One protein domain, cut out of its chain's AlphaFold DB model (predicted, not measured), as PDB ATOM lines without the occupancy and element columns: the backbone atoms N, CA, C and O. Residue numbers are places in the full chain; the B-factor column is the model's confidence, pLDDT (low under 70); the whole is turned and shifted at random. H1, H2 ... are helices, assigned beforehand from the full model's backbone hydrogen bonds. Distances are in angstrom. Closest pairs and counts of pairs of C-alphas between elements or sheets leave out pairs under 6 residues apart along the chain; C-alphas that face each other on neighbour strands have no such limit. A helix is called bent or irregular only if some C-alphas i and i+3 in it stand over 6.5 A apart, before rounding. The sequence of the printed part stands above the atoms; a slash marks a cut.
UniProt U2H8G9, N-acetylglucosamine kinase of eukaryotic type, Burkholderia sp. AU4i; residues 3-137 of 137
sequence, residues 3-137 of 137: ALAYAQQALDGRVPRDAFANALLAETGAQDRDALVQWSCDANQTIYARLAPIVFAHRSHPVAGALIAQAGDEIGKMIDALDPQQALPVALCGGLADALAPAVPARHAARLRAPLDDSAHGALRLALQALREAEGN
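This is residues 3 to 137 of the 137 residues of the protein "N-acetylglucosamine kinase of eukaryotic type" of Burkholderia sp. AU4i (UniProt U2H8G9). A cluster of short helices, H1, H2, H3 and H5, makes one end of this long model; from it the long helix H6 runs out, with H7 crossing it and the small H8 near it. At the other end residues 120 to 137, of which 120 to 135 belong to H9, stick out as a free arm that adds to the length. The printed part has 135 residues with nine named helices, H1 to H9 in order, and no named strand: the class is all helix. The whole is loose, with a radius of gyration of the C-alphas of 20.2 A and spans of 68 by 33 by 21 A.

H1, residues 3 to 11, begins at C-alpha 3 (19.394, -7.049, 34.413) and is 13.0 A long. H2 is residues 19 to 28, 14.5 A, and H3 residues 33 to 42, 14.4 A. H4, residues 45 to 49, and H5, residues 52 to 57, are shorter. H6, residues 62 to 82, is 30.5 A long from C-alpha 62 (16.931, -8.800, 23.421). H7 is residues 97 to 103 and is irregular, but only just: C-alphas 99 and 102 are 7.0 A apart. H8 is residues 106 to 109. H9, residues 119 to 135, is 24.8 A long and ends at C-alpha 135 (64.787, 20.035, 40.726).

H1 and H2 touch, about perpendicular at 76 degrees; their closest C-alphas, of Ala 7 and Ala 21, are 4.9 A apart. H1 and H3 only just touch, and only at their ends, closest at Leu 11 and Arg 33, C-alphas 6.2 A apart. H2 touches H5 at a shallow tilt of 28 degrees, opposite ways, closest at Ala 23 and Ile 54, C-alphas 6.9 A apart. H4 touches no helix and meets H5 only through their link. H6 touches H5 with residues 64 to 68 alone, closest at Val 55 and Ala 64, C-alphas 5.2 A apart. H6 touches H7 with residues 68 to 73 alone, about perpendicular at 80 degrees; the closest C-alphas, of Gly 72 and Ala 103, are 4.6 A apart. H8 is close to H6 but not clearly touching. Every O i to N i+4 pair is within hydrogen-bond range in H1 to H6 and H9; H7 has 1 of 3, and 2 of 4 O i to N i+3 pairs, and H8 is too short for an O i to N i+4 pair.

The C-alphas farthest apart, of Gly 13 and Asn 137, are 70.0 A apart. The body without residues 120 to 137 spans 50 by 28 by 22 A. The link from H6 to H7 is long, and within it residues 90 to 91 form a short parallel pairing with residues 112 to 113. The printed part has no cut, and residue 137 alone has a pLDDT under 70.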
ATOM      1  N   ALA A   3      19.319  -5.586  34.520       94.06
ATOM      2  CA  ALA A   3      19.394  -7.049  34.413       94.06
ATOM      3  C   ALA A   3      18.698  -7.757  35.591       94.06
ATOM      4  O   ALA A   3      17.868  -8.631  35.379       94.06
ATOM      5  N   LEU A   4      18.945  -7.322  36.834       94.56
ATOM      6  CA  LEU A   4      18.245  -7.871  38.003       94.56
ATOM      7  C   LEU A   4      16.729  -7.646  37.934       94.56
ATOM      8  O   LEU A   4      15.963  -8.529  38.303       94.56
ATOM      9  N   ALA A   5      16.292  -6.497  37.409       94.38
ATOM     10  CA  ALA A   5      14.873  -6.233  37.194       94.38
ATOM     11  C   ALA A   5      14.230  -7.259  36.242       94.38
ATOM     12  O   ALA A   5      13.088  -7.653  36.464       94.38
ATOM     13  N   TYR A   6      14.962  -7.741  35.229       96.81
ATOM     14  CA  TYR A   6      14.497  -8.835  34.368       96.81
ATOM     15  C   TYR A   6      14.336 -10.149  35.146       96.81
ATOM     16  O   TYR A   6      13.302 -10.799  35.043       96.81
ATOM     17  N   ALA A   7      15.309 -10.504  35.993       96.38
ATOM     18  CA  ALA A   7      15.210 -11.685  36.854       96.38
ATOM     19  C   ALA A   7      14.017 -11.602  37.830       96.38
ATOM     20  O   ALA A   7      13.299 -12.581  38.015       96.38
ATOM     21  N   GLN A   8      13.753 -10.420  38.400       95.19
ATOM     22  CA  GLN A   8      12.577 -10.171  39.244       95.19
ATOM     23  C   GLN A   8      11.267 -10.358  38.469       95.19
ATOM     24  O   GLN A   8      10.366 -11.040  38.950       95.19
ATOM     25  N   GLN A   9      11.178  -9.795  37.259       95.88
ATOM     26  CA  GLN A   9      10.020  -9.963  36.376       95.88
ATOM     27  C   GLN A   9       9.795 -11.432  35.985       95.88
ATOM     28  O   GLN A   9       8.660 -11.857  35.794       95.88
ATOM     29  N   ALA A  10      10.865 -12.217  35.845       96.06
ATOM     30  CA  ALA A  10      10.757 -13.636  35.524       96.06
ATOM     31  C   ALA A  10      10.231 -14.455  36.715       96.06
ATOM     32  O   ALA A  10       9.478 -15.408  36.522       96.06
ATOM     33  N   LEU A  11      10.596 -14.080  37.948       94.44
ATOM     34  CA  LEU A  11      10.092 -14.724  39.167       94.44
ATOM     35  C   LEU A  11       8.615 -14.423  39.435       94.44
ATOM     36  O   LEU A  11       7.910 -15.291  39.938       94.44
ATOM     37  N   ASP A  12       8.148 -13.216  39.114       94.19
ATOM     38  CA  ASP A  12       6.748 -12.818  39.311       94.19
ATOM     39  C   ASP A  12       5.851 -13.021  38.075       94.19
ATOM     40  O   ASP A  12       4.673 -12.668  38.098       94.19
ATOM     41  N   GLY A  13       6.387 -13.634  37.012       95.00
ATOM     42  CA  GLY A  13       5.630 -14.076  35.839       95.00
ATOM     43  C   GLY A  13       5.339 -12.996  34.792       95.00
ATOM     44  O   GLY A  13       4.587 -13.254  33.854       95.00
ATOM     45  N   ARG A  14       5.927 -11.799  34.910       96.75
ATOM     46  CA  ARG A  14       5.783 -10.714  33.917       96.75
ATOM     47  C   ARG A  14       6.567 -10.955  32.628       96.75
ATOM     48  O   ARG A  14       6.205 -10.403  31.591       96.75
ATOM     49  N   VAL A  15       7.629 -11.756  32.684       96.69
ATOM     50  CA  VAL A  15       8.406 -12.201  31.514       96.69
ATOM     51  C   VAL A  15       8.690 -13.703  31.610       96.69
ATOM     52  O   VAL A  15       8.608 -14.270  32.702       96.69
ATOM     53  N   PRO A  16       9.028 -14.376  30.495       95.00
ATOM     54  CA  PRO A  16       9.393 -15.785  30.530       95.00
ATOM     55  C   PRO A  16      10.617 -16.052  31.414       95.00
ATOM     56  O   PRO A  16      11.599 -15.309  31.394       95.00
ATOM     57  N   ARG A  17      10.598 -17.176  32.136       95.44
ATOM     58  CA  ARG A  17      11.764 -17.689  32.866       95.44
ATOM     59  C   ARG A  17      12.702 -18.446  31.921       95.44
ATOM     60  O   ARG A  17      12.761 -19.675  31.922       95.44
ATOM     61  N   ASP A  18      13.388 -17.692  31.074       97.25
ATOM     62  CA  ASP A  18      14.313 -18.201  30.059       97.25
ATOM     63  C   ASP A  18      15.736 -18.467  30.595       97.25
ATOM     64  O   ASP A  18      16.024 -18.353  31.789       97.25
ATOM     65  N   ALA A  19      16.652 -18.845  29.696       98.00
ATOM     66  CA  ALA A  19      18.044 -19.124  30.042       98.00
ATOM     67  C   ALA A  19      18.779 -17.907  30.634       98.00
ATOM     68  O   ALA A  19      19.617 -18.086  31.514       98.00
ATOM     69  N   PHE A  20      18.461 -16.685  30.191       98.19
ATOM     70  CA  PHE A  20      19.092 -15.471  30.708       98.19
ATOM     71  C   PHE A  20      18.601 -15.163  32.128       98.19
ATOM     72  O   PHE A  20      19.416 -14.937  33.022       98.19
ATOM     73  N   ALA A  21      17.289 -15.237  32.367       97.44
ATOM     74  CA  ALA A  21      16.711 -15.102  33.701       97.44
ATOM     75  C   ALA A  21      17.262 -16.163  34.666       97.44
ATOM     76  O   ALA A  21      17.659 -15.831  35.781       97.44
ATOM     77  N   ASN A  22      17.346 -17.426  34.235       97.44
ATOM     78  CA  ASN A  22      17.882 -18.503  35.068       97.44
ATOM     79  C   ASN A  22      19.367 -18.306  35.404       97.44
ATOM     80  O   ASN A  22      19.747 -18.529  36.550       97.44
ATOM     81  N   ALA A  23      20.189 -17.847  34.457       98.12
ATOM     82  CA  ALA A  23      21.596 -17.547  34.721       98.12
ATOM     83  C   ALA A  23      21.757 -16.406  35.741       98.12
ATOM     84  O   ALA A  23      22.559 -16.513  36.666       98.12
ATOM     85  N   LEU A  24      20.953 -15.343  35.621       97.38
ATOM     86  CA  LEU A  24      20.953 -14.238  36.584       97.38
ATOM     87  C   LEU A  24      20.536 -14.698  37.987       97.38
ATOM     88  O   LEU A  24      21.191 -14.340  38.959       97.38
ATOM     89  N   LEU A  25      19.470 -15.495  38.094       97.06
ATOM     90  CA  LEU A  25      18.991 -16.040  39.370       97.06
ATOM     91  C   LEU A  25      20.008 -16.987  40.016       97.06
ATOM     92  O   LEU A  25      20.182 -16.972  41.232       97.06
ATOM     93  N   ALA A  26      20.707 -17.789  39.211       97.12
ATOM     94  CA  ALA A  26      21.757 -18.672  39.705       97.12
ATOM     95  C   ALA A  26      22.926 -17.884  40.324       97.12
ATOM     96  O   ALA A  26      23.419 -18.270  41.381       97.12
ATOM     97  N   GLU A  27      23.326 -16.762  39.718       97.31
ATOM     98  CA  GLU A  27      24.413 -15.913  40.233       97.31
ATOM     99  C   GLU A  27      24.054 -15.209  41.545       97.31
ATOM    100  O   GLU A  27      24.924 -14.985  42.388       97.31
ATOM    101  N   THR A  28      22.776 -14.874  41.748       95.06
ATOM    102  CA  THR A  28      22.317 -14.304  43.022       95.06
ATOM    103  C   THR A  28      22.075 -15.362  44.096       95.06
ATOM    104  O   THR A  28      22.049 -15.030  45.280       95.06
ATOM    105  N   GLY A  29      21.882 -16.627  43.707       93.75
ATOM    106  CA  GLY A  29      21.483 -17.715  44.603       93.75
ATOM    107  C   GLY A  29      20.040 -17.603  45.114       93.75
ATOM    108  O   GLY A  29      19.635 -18.379  45.980       93.75
ATOM    109  N   ALA A  30      19.255 -16.652  44.601       92.69
ATOM    110  CA  ALA A  30      17.887 -16.423  45.046       92.69
ATOM    111  C   ALA A  30      16.925 -17.459  44.449       92.69
ATOM    112  O   ALA A  30      16.857 -17.643  43.232       92.69
ATOM    113  N   GLN A  31      16.146 -18.110  45.313       87.75
ATOM    114  CA  GLN A  31      15.161 -19.117  44.902       87.75
ATOM    115  C   GLN A  31      13.779 -18.512  44.625       87.75
ATOM    116  O   GLN A  31      13.013 -19.062  43.830       87.75
ATOM    117  N   ASP A  32      13.483 -17.367  45.238       91.81
ATOM    118  CA  ASP A  32      12.215 -16.657  45.140       91.81
ATOM    119  C   ASP A  32      12.410 -15.130  45.120       91.81
ATOM    120  O   ASP A  32      13.531 -14.604  45.084       91.81
ATOM    121  N   ARG A  33      11.285 -14.407  45.076       91.38
ATOM    122  CA  ARG A  33      11.257 -12.945  44.989       91.38
ATOM    123  C   ARG A  33      11.871 -12.291  46.223       91.38
ATOM    124  O   ARG A  33      12.616 -11.325  46.065       91.38
ATOM    125  N   ASP A  34      11.560 -12.790  47.412       93.50
ATOM    126  CA  ASP A  34      11.975 -12.170  48.669       93.50
ATOM    127  C   ASP A  34      13.488 -12.318  48.857       93.50
ATOM    128  O   ASP A  34      14.172 -11.336  49.151       93.50
ATOM    129  N   ALA A  35      14.040 -13.494  48.540       94.69
ATOM    130  CA  ALA A  35      15.479 -13.723  48.512       94.69
ATOM    131  C   ALA A  35      16.195 -12.819  47.494       94.69
ATOM    132  O   ALA A  35      17.275 -12.299  47.777       94.69
ATOM    133  N   LEU A  36      15.602 -12.583  46.315       95.19
ATOM    134  CA  LEU A  36      16.202 -11.716  45.296       95.19
ATOM    135  C   LEU A  36      16.169 -10.234  45.698       95.19
ATOM    136  O   LEU A  36      17.088  -9.480  45.366       95.19
ATOM    137  N   VAL A  37      15.120  -9.807  46.407       93.88
ATOM    138  CA  VAL A  37      15.032  -8.462  46.991       93.88
ATOM    139  C   VAL A  37      16.075  -8.297  48.090       93.88
ATOM    140  O   VAL A  37      16.811  -7.314  48.055       93.88
ATOM    141  N   GLN A  38      16.203  -9.267  48.997       94.81
ATOM    142  CA  GLN A  38      17.215  -9.231  50.052       94.81
ATOM    143  C   GLN A  38      18.629  -9.159  49.461       94.81
ATOM    144  O   GLN A  38      19.393  -8.262  49.808       94.81
ATOM    145  N   TRP A  39      18.936 -10.012  48.476       95.44
ATOM    146  CA  TRP A  39      20.203  -9.950  47.744       95.44
ATOM    147  C   TRP A  39      20.446  -8.562  47.141       95.44
ATOM    148  O   TRP A  39      21.552  -8.038  47.223       95.44
ATOM    149  N   SER A  40      19.415  -7.931  46.568       94.50
ATOM    150  CA  SER A  40      19.523  -6.580  46.004       94.50
ATOM    151  C   SER A  40      19.809  -5.503  47.050       94.50
ATOM    152  O   SER A  40      20.424  -4.499  46.706       94.50
ATOM    153  N   CYS A  41      19.316  -5.661  48.278       94.50
ATOM    154  CA  CYS A  41      19.564  -4.719  49.368       94.50
ATOM    155  C   CYS A  41      20.995  -4.846  49.904       94.50
ATOM    156  O   CYS A  41      21.614  -3.838  50.236       94.50
ATOM    157  N   ASP A  42      21.521  -6.071  49.943       94.44
ATOM    158  CA  ASP A  42      22.850  -6.363  50.489       94.44
ATOM    159  C   ASP A  42      23.973  -6.199  49.446       94.44
ATOM    160  O   ASP A  42      25.144  -6.010  49.790       94.44
ATOM    161  N   ALA A  43      23.642  -6.268  48.152       94.50
ATOM    162  CA  ALA A  43      24.602  -6.169  47.062       94.50
ATOM    163  C   ALA A  43      25.204  -4.759  46.938       94.50
ATOM    164  O   ALA A  43      24.530  -3.775  46.631       94.50
ATOM    165  N   ASN A  44      26.528  -4.675  47.071       94.31
ATOM    166  CA  ASN A  44      27.293  -3.492  46.685       94.31
ATOM    167  C   ASN A  44      27.621  -3.495  45.175       94.31
ATOM    168  O   ASN A  44      27.285  -4.420  44.432       94.31
ATOM    169  N   GLN A  45      28.326  -2.462  44.708       92.69
ATOM    170  CA  GLN A  45      28.702  -2.312  43.295       92.69
ATOM    171  C   GLN A  45      29.522  -3.496  42.757       92.69
ATOM    172  O   GLN A  45      29.280  -3.944  41.639       92.69
ATOM    173  N   THR A  46      30.452  -4.032  43.551       93.81
ATOM    174  CA  THR A  46      31.286  -5.182  43.168       93.81
ATOM    175  C   THR A  46      30.448  -6.446  43.004       93.81
ATOM    176  O   THR A  46      30.641  -7.193  42.048       93.81
ATOM    177  N   ILE A  47      29.483  -6.670  43.899       94.75
ATOM    178  CA  ILE A  47      28.550  -7.797  43.803       94.75
ATOM    179  C   ILE A  47      27.682  -7.651  42.552       94.75
ATOM    180  O   ILE A  47      27.548  -8.602  41.786       94.75
ATOM    181  N   TYR A  48      27.170  -6.453  42.274       94.88
ATOM    182  CA  TYR A  48      26.418  -6.199  41.049       94.88
ATOM    183  C   TYR A  48      27.238  -6.387  39.773       94.88
ATOM    184  O   TYR A  48      26.712  -6.889  38.779       94.88
ATOM    185  N   ALA A  49      28.525  -6.032  39.791       94.50
ATOM    186  CA  ALA A  49      29.413  -6.207  38.646       94.50
ATOM    187  C   ALA A  49      29.556  -7.681  38.228       94.50
ATOM    188  O   ALA A  49      29.776  -7.952  37.048       94.50
ATOM    189  N   ARG A  50      29.339  -8.637  39.144       95.25
ATOM    190  CA  ARG A  50      29.334 -10.081  38.836       95.25
ATOM    191  C   ARG A  50      28.234 -10.494  37.855       95.25
ATOM    192  O   ARG A  50      28.362 -11.518  37.196       95.25
ATOM    193  N   LEU A  51      27.185  -9.683  37.693       96.75
ATOM    194  CA  LEU A  51      26.141  -9.927  36.693       96.75
ATOM    195  C   LEU A  51      26.577  -9.539  35.272       96.75
ATOM    196  O   LEU A  51      25.976 -10.003  34.304       96.75
ATOM    197  N   ALA A  52      27.596  -8.687  35.112       96.62
ATOM    198  CA  ALA A  52      28.011  -8.202  33.797       96.62
ATOM    199  C   ALA A  52      28.482  -9.334  32.859       96.62
ATOM    200  O   ALA A  52      27.982  -9.382  31.734       96.62
ATOM    201  N   PRO A  53      29.336 -10.294  33.283       96.94
ATOM    202  CA  PRO A  53      29.700 -11.447  32.455       96.94
ATOM    203  C   PRO A  53      28.496 -12.219  31.900       96.94
ATOM    204  O   PRO A  53      28.514 -12.628  30.741       96.94
ATOM    205  N   ILE A  54      27.421 -12.357  32.683       98.12
ATOM    206  CA  ILE A  54      26.191 -13.047  32.264       98.12
ATOM    207  C   ILE A  54      25.481 -12.253  31.167       98.12
ATOM    208  O   ILE A  54      25.062 -12.821  30.161       98.12
ATOM    209  N   VAL A  55      25.389 -10.928  31.313       98.12
ATOM    210  CA  VAL A  55      24.822 -10.055  30.273       98.12
ATOM    211  C   VAL A  55      25.592 -10.210  28.957       98.12
ATOM    212  O   VAL A  55      24.969 -10.386  27.910       98.12
ATOM    213  N   PHE A  56      26.927 -10.214  28.992       97.62
ATOM    214  CA  PHE A  56      27.739 -10.396  27.782       97.62
ATOM    215  C   PHE A  56      27.640 -11.809  27.194       97.62
ATOM    216  O   PHE A  56      27.558 -11.947  25.971       97.62
ATOM    217  N   ALA A  57      27.578 -12.850  28.030       97.88
ATOM    218  CA  ALA A  57      27.367 -14.230  27.581       97.88
ATOM    219  C   ALA A  57      26.022 -14.401  26.853       97.88
ATOM    220  O   ALA A  57      25.921 -15.164  25.895       97.88
ATOM    221  N   HIS A  58      25.007 -13.630  27.252       98.12
ATOM    222  CA  HIS A  58      23.677 -13.619  26.645       98.12
ATOM    223  C   HIS A  58      23.458 -12.452  25.669       98.12
ATOM    224  O   HIS A  58      22.316 -12.073  25.438       98.12
ATOM    225  N   ARG A  59      24.500 -11.887  25.044       97.12
ATOM    226  CA  ARG A  59      24.397 -10.701  24.158       97.12
ATOM    227  C   ARG A  59      23.356 -10.777  23.026       97.12
ATOM    228  O   ARG A  59      22.945  -9.736  22.527       97.12
ATOM    229  N   SER A  60      22.955 -11.975  22.592       97.62
ATOM    230  CA  SER A  60      21.897 -12.181  21.589       97.62
ATOM    231  C   SER A  60      20.479 -12.073  22.161       97.62
ATOM    232  O   SER A  60      19.525 -11.902  21.405       97.62
ATOM    233  N   HIS A  61      20.323 -12.161  23.484       98.31
ATOM    234  CA  HIS A  61      19.048 -11.973  24.158       98.31
ATOM    235  C   HIS A  61      18.615 -10.499  24.053       98.31
ATOM    236  O   HIS A  61      19.421  -9.623  24.381       98.31
ATOM    237  N   PRO A  62      17.360 -10.180  23.672       97.38
ATOM    238  CA  PRO A  62      16.931  -8.800  23.421       97.38
ATOM    239  C   PRO A  62      17.187  -7.844  24.590       97.38
ATOM    240  O   PRO A  62      17.683  -6.735  24.391       97.38
ATOM    241  N   VAL A  63      16.914  -8.286  25.822       97.62
ATOM    242  CA  VAL A  63      17.161  -7.467  27.020       97.62
ATOM    243  C   VAL A  63      18.656  -7.253  27.238       97.62
ATOM    244  O   VAL A  63      19.071  -6.132  27.498       97.62
ATOM    245  N   ALA A  64      19.482  -8.291  27.098       98.00
ATOM    246  CA  ALA A  64      20.922  -8.173  27.310       98.00
ATOM    247  C   ALA A  64      21.576  -7.291  26.236       98.00
ATOM    248  O   ALA A  64      22.350  -6.392  26.564       98.00
ATOM    249  N   GLY A  65      21.198  -7.481  24.969       98.06
ATOM    250  CA  GLY A  65      21.629  -6.638  23.858       98.06
ATOM    251  C   GLY A  65      21.261  -5.168  24.066       98.06
ATOM    252  O   GLY A  65      22.114  -4.300  23.887       98.06
ATOM    253  N   ALA A  66      20.042  -4.879  24.532       97.94
ATOM    254  CA  ALA A  66      19.620  -3.513  24.848       97.94
ATOM    255  C   ALA A  66      20.445  -2.882  25.984       97.94
ATOM    256  O   ALA A  66      20.763  -1.696  25.924       97.94
ATOM    257  N   LEU A  67      20.829  -3.660  27.003       97.81
ATOM    258  CA  LEU A  67      21.700  -3.178  28.082       97.81
ATOM    259  C   LEU A  67      23.108  -2.850  27.593       97.81
ATOM    260  O   LEU A  67      23.659  -1.823  27.984       97.81
ATOM    261  N   ILE A  68      23.673  -3.703  26.739       98.12
ATOM    262  CA  ILE A  68      24.998  -3.491  26.147       98.12
ATOM    263  C   ILE A  68      24.980  -2.253  25.244       98.12
ATOM    264  O   ILE A  68      25.851  -1.396  25.373       98.12
ATOM    265  N   ALA A  69      23.967  -2.122  24.382       97.88
ATOM    266  CA  ALA A  69      23.804  -0.960  23.510       97.88
ATOM    267  C   ALA A  69      23.670   0.336  24.319       97.88
ATOM    268  O   ALA A  69      24.388   1.299  24.069       97.88
ATOM    269  N   GLN A  70      22.835   0.329  25.361       98.00
ATOM    270  CA  GLN A  70      22.688   1.480  26.244       98.00
ATOM    271  C   GLN A  70      24.011   1.848  26.935       98.00
ATOM    272  O   GLN A  70      24.334   3.026  27.036       98.00
ATOM    273  N   ALA A  71      24.782   0.867  27.416       97.62
ATOM    274  CA  ALA A  71      26.089   1.136  28.011       97.62
ATOM    275  C   ALA A  71      27.044   1.795  26.999       97.62
ATOM    276  O   ALA A  71      27.747   2.741  27.349       97.62
ATOM    277  N   GLY A  72      27.019   1.346  25.741       97.75
ATOM    278  CA  GLY A  72      27.731   1.981  24.635       97.75
ATOM    279  C   GLY A  72      27.302   3.431  24.393       97.75
ATOM    280  O   GLY A  72      28.152   4.315  24.281       97.75
ATOM    281  N   ASP A  73      25.998   3.707  24.386       98.06
ATOM    282  CA  ASP A  73      25.468   5.067  24.232       98.06
ATOM    283  C   ASP A  73      25.897   5.993  25.378       98.06
ATOM    284  O   ASP A  73      26.283   7.138  25.131       98.06
ATOM    285  N   GLU A  74      25.873   5.512  26.626       98.25
ATOM    286  CA  GLU A  74      26.368   6.279  27.776       98.25
ATOM    287  C   GLU A  74      27.876   6.554  27.669       98.25
ATOM    288  O   GLU A  74      28.315   7.666  27.968       98.25
ATOM    289  N   ILE A  75      28.672   5.600  27.165       97.88
ATOM    290  CA  ILE A  75      30.088   5.836  26.836       97.88
ATOM    291  C   ILE A  75      30.229   6.951  25.797       97.88
ATOM    292  O   ILE A  75      31.031   7.863  25.989       97.88
ATOM    293  N   GLY A  76      29.432   6.922  24.724       97.62
ATOM    294  CA  GLY A  76      29.442   7.970  23.701       97.62
ATOM    295  C   GLY A  76      29.158   9.358  24.279       97.62
ATOM    296  O   GLY A  76      29.892  10.299  23.999       97.62
ATOM    297  N   LYS A  77      28.159   9.476  25.164       98.12
ATOM    298  CA  LYS A  77      27.850  10.746  25.848       98.12
ATOM    299  C   LYS A  77      29.018  11.255  26.692       98.12
ATOM    300  O   LYS A  77      29.274  12.455  26.704       98.12
ATOM    301  N   MET A  78      29.728  10.364  27.387       98.00
ATOM    302  CA  MET A  78      30.918  10.742  28.159       98.00
ATOM    303  C   MET A  78      32.047  11.241  27.249       98.00
ATOM    304  O   MET A  78      32.676  12.248  27.566       98.00
ATOM    305  N   ILE A  79      32.276  10.584  26.106       97.56
ATOM    306  CA  ILE A  79      33.265  11.025  25.110       97.56
ATOM    307  C   ILE A  79      32.907  12.415  24.574       97.56
ATOM    308  O   ILE A  79      33.753  13.306  24.578       97.56
ATOM    309  N   ASP A  80      31.654  12.609  24.153       97.00
ATOM    310  CA  ASP A  80      31.166  13.877  23.599       97.00
ATOM    311  C   ASP A  80      31.284  15.033  24.609       97.00
ATOM    312  O   ASP A  80      31.621  16.155  24.235       97.00
ATOM    313  N   ALA A  81      31.043  14.761  25.895       97.94
ATOM    314  CA  ALA A  81      31.161  15.759  26.955       97.94
ATOM    315  C   ALA A  81      32.618  16.170  27.238       97.94
ATOM    316  O   ALA A  81      32.872  17.333  27.550       97.94
ATOM    317  N   LEU A  82      33.564  15.228  27.151       97.12
ATOM    318  CA  LEU A  82      34.982  15.467  27.444       97.12
ATOM    319  C   LEU A  82      35.755  16.057  26.258       97.12
ATOM    320  O   LEU A  82      36.729  16.776  26.471       97.12
ATOM    321  N   ASP A  83      35.338  15.771  25.024       96.38
ATOM    322  CA  ASP A  83      35.958  16.315  23.812       96.38
ATOM    323  C   ASP A  83      34.914  16.694  22.742       96.38
ATOM    324  O   ASP A  83      34.745  15.984  21.741       96.38
ATOM    325  N   PRO A  84      34.235  17.847  22.911       93.56
ATOM    326  CA  PRO A  84      33.208  18.313  21.978       93.56
ATOM    327  C   PRO A  84      33.730  18.586  20.559       93.56
ATOM    328  O   PRO A  84      32.964  18.543  19.599       93.56
ATOM    329  N   GLN A  85      35.027  18.883  20.417       93.88
ATOM    330  CA  GLN A  85      35.672  19.165  19.125       93.88
ATOM    331  C   GLN A  85      36.054  17.893  18.367       93.88
ATOM    332  O   GLN A  85      36.433  17.950  17.200       93.88
ATOM    333  N   GLN A  86      35.943  16.743  19.026       93.31
ATOM    334  CA  GLN A  86      36.264  15.436  18.489       93.31
ATOM    335  C   GLN A  86      37.710  15.279  17.985       93.31
ATOM    336  O   GLN A  86      37.963  14.547  17.025       93.31
ATOM    337  N   ALA A  87      38.664  15.938  18.642       94.38
ATOM    338  CA  ALA A  87      40.056  16.017  18.206       94.38
ATOM    339  C   ALA A  87      40.981  14.955  18.830       94.38
ATOM    340  O   ALA A  87      42.025  14.637  18.260       94.38
ATOM    341  N   LEU A  88      40.637  14.401  19.997       96.69
ATOM    342  CA  LEU A  88      41.560  13.584  20.794       96.69
ATOM    343  C   LEU A  88      41.389  12.074  20.545       96.69
ATOM    344  O   LEU A  88      40.276  11.611  20.302       96.69
ATOM    345  N   PRO A  89      42.436  11.238  20.615       96.94
ATOM    346  CA  PRO A  89      42.239   9.790  20.685       96.94
ATOM    347  C   PRO A  89      41.498   9.409  21.978       96.94
ATOM    348  O   PRO A  89      41.632  10.079  23.000       96.94
ATOM    349  N   VAL A  90      40.733   8.317  21.940       97.38
ATOM    350  CA  VAL A  90      39.984   7.795  23.093       97.38
ATOM    351  C   VAL A  90      40.441   6.372  23.374       97.38
ATOM    352  O   VAL A  90      40.495   5.550  22.464       97.38
ATOM    353  N   ALA A  91      40.726   6.059  24.633       97.19
ATOM    354  CA  ALA A  91      40.978   4.696  25.081       97.19
ATOM    355  C   ALA A  91      39.919   4.298  26.111       97.19
ATOM    356  O   ALA A  91      39.634   5.058  27.036       97.19
ATOM    357  N   LEU A  92      39.328   3.112  25.946       96.88
ATOM    358  CA  LEU A  92      38.520   2.500  26.996       96.88
ATOM    359  C   LEU A  92      39.442   1.722  27.928       96.88
ATOM    360  O   LEU A  92      40.276   0.946  27.467       96.88
ATOM    361  N   CYS A  93      39.265   1.905  29.232       95.44
ATOM    362  CA  CYS A  93      40.087   1.267  30.255       95.44
ATOM    363  C   CYS A  93      39.216   0.456  31.226       95.44
ATOM    364  O   CYS A  93      38.056   0.793  31.468       95.44
ATOM    365  N   GLY A  94      39.797  -0.590  31.819       92.38
ATOM    366  CA  GLY A  94      39.147  -1.450  32.812       92.38
ATOM    367  C   GLY A  94      38.601  -2.762  32.242       92.38
ATOM    368  O   GLY A  94      38.537  -2.961  31.033       92.38
ATOM    369  N   GLY A  95      38.186  -3.676  33.126       92.50
ATOM    370  CA  GLY A  95      37.853  -5.066  32.769       92.50
ATOM    371  C   GLY A  95      36.644  -5.266  31.844       92.50
ATOM    372  O   GLY A  95      36.395  -6.384  31.410       92.50
ATOM    373  N   LEU A  96      35.891  -4.206  31.534       94.94
ATOM    374  CA  LEU A  96      34.777  -4.237  30.577       94.94
ATOM    375  C   LEU A  96      35.103  -3.548  29.244       94.94
ATOM    376  O   LEU A  96      34.252  -3.544  28.357       94.94
ATOM    377  N   ALA A  97      36.296  -2.961  29.100       94.94
ATOM    378  CA  ALA A  97      36.662  -2.144  27.945       94.94
ATOM    379  C   ALA A  97      36.495  -2.909  26.625       94.94
ATOM    380  O   ALA A  97      35.741  -2.470  25.758       94.94
ATOM    381  N   ASP A  98      37.106  -4.088  26.512       94.25
ATOM    382  CA  ASP A  98      37.058  -4.895  25.287       94.25
ATOM    383  C   ASP A  98      35.645  -5.399  24.971       94.25
ATOM    384  O   ASP A  98      35.235  -5.448  23.812       94.25
ATOM    385  N   ALA A  99      34.867  -5.734  26.005       95.62
ATOM    386  CA  ALA A  99      33.498  -6.216  25.847       95.62
ATOM    387  C   ALA A  99      32.536  -5.105  25.387       95.62
ATOM    388  O   ALA A  99      31.575  -5.379  24.665       95.62
ATOM    389  N   LEU A 100      32.792  -3.856  25.795       96.69
ATOM    390  CA  LEU A 100      31.973  -2.689  25.462       96.69
ATOM    391  C   LEU A 100      32.450  -1.932  24.224       96.69
ATOM    392  O   LEU A 100      31.642  -1.230  23.623       96.69
ATOM    393  N   ALA A 101      33.707  -2.085  23.798       96.00
ATOM    394  CA  ALA A 101      34.236  -1.406  22.615       96.00
ATOM    395  C   ALA A 101      33.350  -1.580  21.359       96.00
ATOM    396  O   ALA A 101      33.086  -0.575  20.697       96.00
ATOM    397  N   PRO A 102      32.791  -2.774  21.050       96.00
ATOM    398  CA  PRO A 102      31.886  -2.945  19.911       96.00
ATOM    399  C   PRO A 102      30.532  -2.235  20.054       96.00
ATOM    400  O   PRO A 102      29.832  -2.068  19.060       96.00
ATOM    401  N   ALA A 103      30.131  -1.877  21.277       97.12
ATOM    402  CA  ALA A 103      28.873  -1.189  21.558       97.12
ATOM    403  C   ALA A 103      29.005   0.339  21.488       97.12
ATOM    404  O   ALA A 103      27.991   1.033  21.440       97.12
ATOM    405  N   VAL A 104      30.230   0.875  21.485       97.19
ATOM    406  CA  VAL A 104      30.456   2.318  21.363       97.19
ATOM    407  C   VAL A 104      29.896   2.819  20.026       97.19
ATOM    408  O   VAL A 104      30.146   2.195  18.989       97.19
ATOM    409  N   PRO A 105      29.179   3.961  20.003       96.69
ATOM    410  CA  PRO A 105      28.618   4.502  18.778       96.69
ATOM    411  C   PRO A 105      29.655   4.654  17.665       96.69
ATOM    412  O   PRO A 105      30.742   5.197  17.876       96.69
ATOM    413  N   ALA A 106      29.279   4.249  16.450       95.06
ATOM    414  CA  ALA A 106      30.176   4.184  15.294       95.06
ATOM    415  C   ALA A 106      30.921   5.502  15.003       95.06
ATOM    416  O   ALA A 106      32.061   5.471  14.541       95.06
ATOM    417  N   ARG A 107      30.326   6.657  15.342       93.94
ATOM    418  CA  ARG A 107      30.954   7.987  15.215       93.94
ATOM    419  C   ARG A 107      32.266   8.138  16.004       93.94
ATOM    420  O   ARG A 107      33.093   8.963  15.641       93.94
ATOM    421  N   HIS A 108      32.489   7.328  17.041       95.88
ATOM    422  CA  HIS A 108      33.726   7.329  17.830       95.88
ATOM    423  C   HIS A 108      34.701   6.211  17.443       95.88
ATOM    424  O   HIS A 108      35.859   6.255  17.860       95.88
ATOM    425  N   ALA A 109      34.283   5.232  16.632       90.88
ATOM    426  CA  ALA A 109      35.063   4.023  16.357       90.88
ATOM    427  C   ALA A 109      36.454   4.322  15.768       90.88
ATOM    428  O   ALA A 109      37.434   3.691  16.152       90.88
ATOM    429  N   ALA A 110      36.570   5.336  14.903       93.38
ATOM    430  CA  ALA A 110      37.847   5.742  14.303       93.38
ATOM    431  C   ALA A 110      38.853   6.339  15.310       93.38
ATOM    432  O   ALA A 110      40.057   6.390  15.039       93.38
ATOM    433  N   ARG A 111      38.362   6.810  16.462       95.62
ATOM    434  CA  ARG A 111      39.157   7.440  17.523       95.62
ATOM    435  C   ARG A 111      39.446   6.501  18.689       95.62
ATOM    436  O   ARG A 111      40.307   6.838  19.498       95.62
ATOM    437  N   LEU A 112      38.784   5.343  18.757       96.31
ATOM    438  CA  LEU A 112      39.097   4.315  19.743       96.31
ATOM    439  C   LEU A 112      40.477   3.715  19.466       96.31
ATOM    440  O   LEU A 112      40.771   3.249  18.363       96.31
ATOM    441  N   ARG A 113      41.333   3.734  20.483       96.44
ATOM    442  CA  ARG A 113      42.687   3.176  20.479       96.44
ATOM    443  C   ARG A 113      42.875   2.306  21.716       96.44
ATOM    444  O   ARG A 113      42.225   2.523  22.737       96.44
ATOM    445  N   ALA A 114      43.783   1.338  21.626       94.75
ATOM    446  CA  ALA A 114      44.226   0.611  22.807       94.75
ATOM    447  C   ALA A 114      44.895   1.592  23.793       94.75
ATOM    448  O   ALA A 114      45.603   2.503  23.340       94.75
ATOM    449  N   PRO A 115      44.696   1.428  25.114       95.56
ATOM    450  CA  PRO A 115      45.491   2.141  26.105       95.56
ATOM    451  C   PRO A 115      46.984   1.905  25.849       95.56
ATOM    452  O   PRO A 115      47.388   0.787  25.532       95.56
ATOM    453  N   LEU A 116      47.801   2.953  25.970       95.06
ATOM    454  CA  LEU A 116      49.254   2.826  25.807       95.06
ATOM    455  C   LEU A 116      49.896   2.064  26.967       95.06
ATOM    456  O   LEU A 116      50.911   1.404  26.775       95.06
ATOM    457  N   ASP A 117      49.331   2.220  28.160       93.94
ATOM    458  CA  ASP A 117      49.829   1.631  29.391       93.94
ATOM    459  C   ASP A 117      48.723   1.608  30.457       93.94
ATOM    460  O   ASP A 117      47.617   2.119  30.229       93.94
ATOM    461  N   ASP A 118      49.017   1.039  31.622       94.44
ATOM    462  CA  ASP A 118      48.098   0.990  32.755       94.44
ATOM    463  C   ASP A 118      48.168   2.228  33.676       94.44
ATOM    464  O   ASP A 118      48.955   3.168  33.506       94.44
ATOM    465  N   SER A 119      47.306   2.236  34.695       95.12
ATOM    466  CA  SER A 119      47.248   3.318  35.677       95.12
ATOM    467  C   SER A 119      48.508   3.430  36.541       95.12
ATOM    468  O   SER A 119      48.824   4.530  36.996       95.12
ATOM    469  N   ALA A 120      49.227   2.329  36.784       97.19
ATOM    470  CA  ALA A 120      50.438   2.341  37.602       97.19
ATOM    471  C   ALA A 120      51.588   3.040  36.861       97.19
ATOM    472  O   ALA A 120      52.279   3.882  37.438       97.19
ATOM    473  N   HIS A 121      51.729   2.787  35.560       97.06
ATOM    474  CA  HIS A 121      52.674   3.508  34.708       97.06
ATOM    475  C   HIS A 121      52.301   4.987  34.568       97.06
ATOM    476  O   HIS A 121      53.179   5.855  34.589       97.06
ATOM    477  N   GLY A 122      51.002   5.302  34.502       95.69
ATOM    478  CA  GLY A 122      50.511   6.679  34.593       95.69
ATOM    479  C   GLY A 122      50.965   7.385  35.879       95.69
ATOM    480  O   GLY A 122      51.484   8.500  35.820       95.69
ATOM    481  N   ALA A 123      50.853   6.718  37.032       97.56
ATOM    482  CA  ALA A 123      51.295   7.257  38.319       97.56
ATOM    483  C   ALA A 123      52.816   7.483  38.378       97.56
ATOM    484  O   ALA A 123      53.264   8.526  38.856       97.56
ATOM    485  N   LEU A 124      53.617   6.558  37.836       97.88
ATOM    486  CA  LEU A 124      55.071   6.725  37.749       97.88
ATOM    487  C   LEU A 124      55.455   7.960  36.917       97.88
ATOM    488  O   LEU A 124      56.333   8.725  37.315       97.88
ATOM    489  N   ARG A 125      54.774   8.197  35.786       97.19
ATOM    490  CA  ARG A 125      55.008   9.387  34.947       97.19
ATOM    491  C   ARG A 125      54.722  10.684  35.702       97.19
ATOM    492  O   ARG A 125      55.513  11.620  35.589       97.19
ATOM    493  N   LEU A 126      53.644  10.721  36.490       97.44
ATOM    494  CA  LEU A 126      53.311  11.871  37.336       97.44
ATOM    495  C   LEU A 126      54.384  12.113  38.408       97.44
ATOM    496  O   LEU A 126      54.833  13.246  38.570       97.44
ATOM    497  N   ALA A 127      54.860  11.061  39.082       98.00
ATOM    498  CA  ALA A 127      55.919  11.177  40.089       98.00
ATOM    499  C   ALA A 127      57.239  11.704  39.493       98.00
ATOM    500  O   ALA A 127      57.864  12.604  40.054       98.00
ATOM    501  N   LEU A 128      57.639  11.197  38.321       97.62
ATOM    502  CA  LEU A 128      58.835  11.660  37.608       97.62
ATOM    503  C   LEU A 128      58.704  13.096  37.085       97.62
ATOM    504  O   LEU A 128      59.708  13.782  36.898       97.62
ATOM    505  N   GLN A 129      57.491  13.555  36.780       96.88
ATOM    506  CA  GLN A 129      57.257  14.948  36.415       96.88
ATOM    507  C   GLN A 129      57.403  15.866  37.634       96.88
ATOM    508  O   GLN A 129      58.152  16.835  37.555       96.88
ATOM    509  N   ALA A 130      56.786  15.510  38.763       96.75
ATOM    510  CA  ALA A 130      56.884  16.283  39.999       96.75
ATOM    511  C   ALA A 130      58.332  16.400  40.512       96.75
ATOM    512  O   ALA A 130      58.737  17.466  40.964       96.75
ATOM    513  N   LEU A 131      59.132  15.331  40.394       97.31
ATOM    514  CA  LEU A 131      60.553  15.373  40.754       97.31
ATOM    515  C   LEU A 131      61.329  16.382  39.891       97.31
ATOM    516  O   LEU A 131      62.062  17.204  40.427       97.31
ATOM    517  N   ARG A 132      61.117  16.372  38.567       96.81
ATOM    518  CA  ARG A 132      61.775  17.314  37.644       96.81
ATOM    519  C   ARG A 132      61.370  18.767  37.893       96.81
ATOM    520  O   ARG A 132      62.198  19.658  37.756       96.81
ATOM    521  N   GLU A 133      60.108  19.007  38.249       94.56
ATOM    522  CA  GLU A 133      59.618  20.341  38.617       94.56
ATOM    523  C   GLU A 133      60.249  20.836  39.930       94.56
ATOM    524  O   GLU A 133      60.551  22.020  40.047       94.56
ATOM    525  N   ALA A 134      60.509  19.937  40.885       91.81
ATOM    526  CA  ALA A 134      61.184  20.265  42.141       91.81
ATOM    527  C   ALA A 134      62.699  20.495  41.991       91.81
ATOM    528  O   ALA A 134      63.268  21.257  42.761       91.81
ATOM    529  N   GLU A 135      63.354  19.849  41.022       88.12
ATOM    530  CA  GLU A 135      64.787  20.035  40.726       88.12
ATOM    531  C   GLU A 135      65.071  21.277  39.861       88.12
ATOM    532  O   GLU A 135      66.199  21.768  39.830       88.12
ATOM    533  N   GLY A 136      64.065  21.764  39.128       78.25
ATOM    534  CA  GLY A 136      64.160  22.941  38.259       78.25
ATOM    535  C   GLY A 136      63.822  24.279  38.931       78.25
ATOM    536  O   GLY A 136      63.813  25.296  38.236       78.25
ATOM    537  N   ASN A 137      63.529  24.277  40.234       54.31
ATOM    538  CA  ASN A 137      63.124  25.430  41.045       54.31
ATOM    539  C   ASN A 137      64.075  25.609  42.236       54.31
ATOM    540  O   ASN A 137      64.288  26.770  42.648       54.31
TER     541      ASN A 137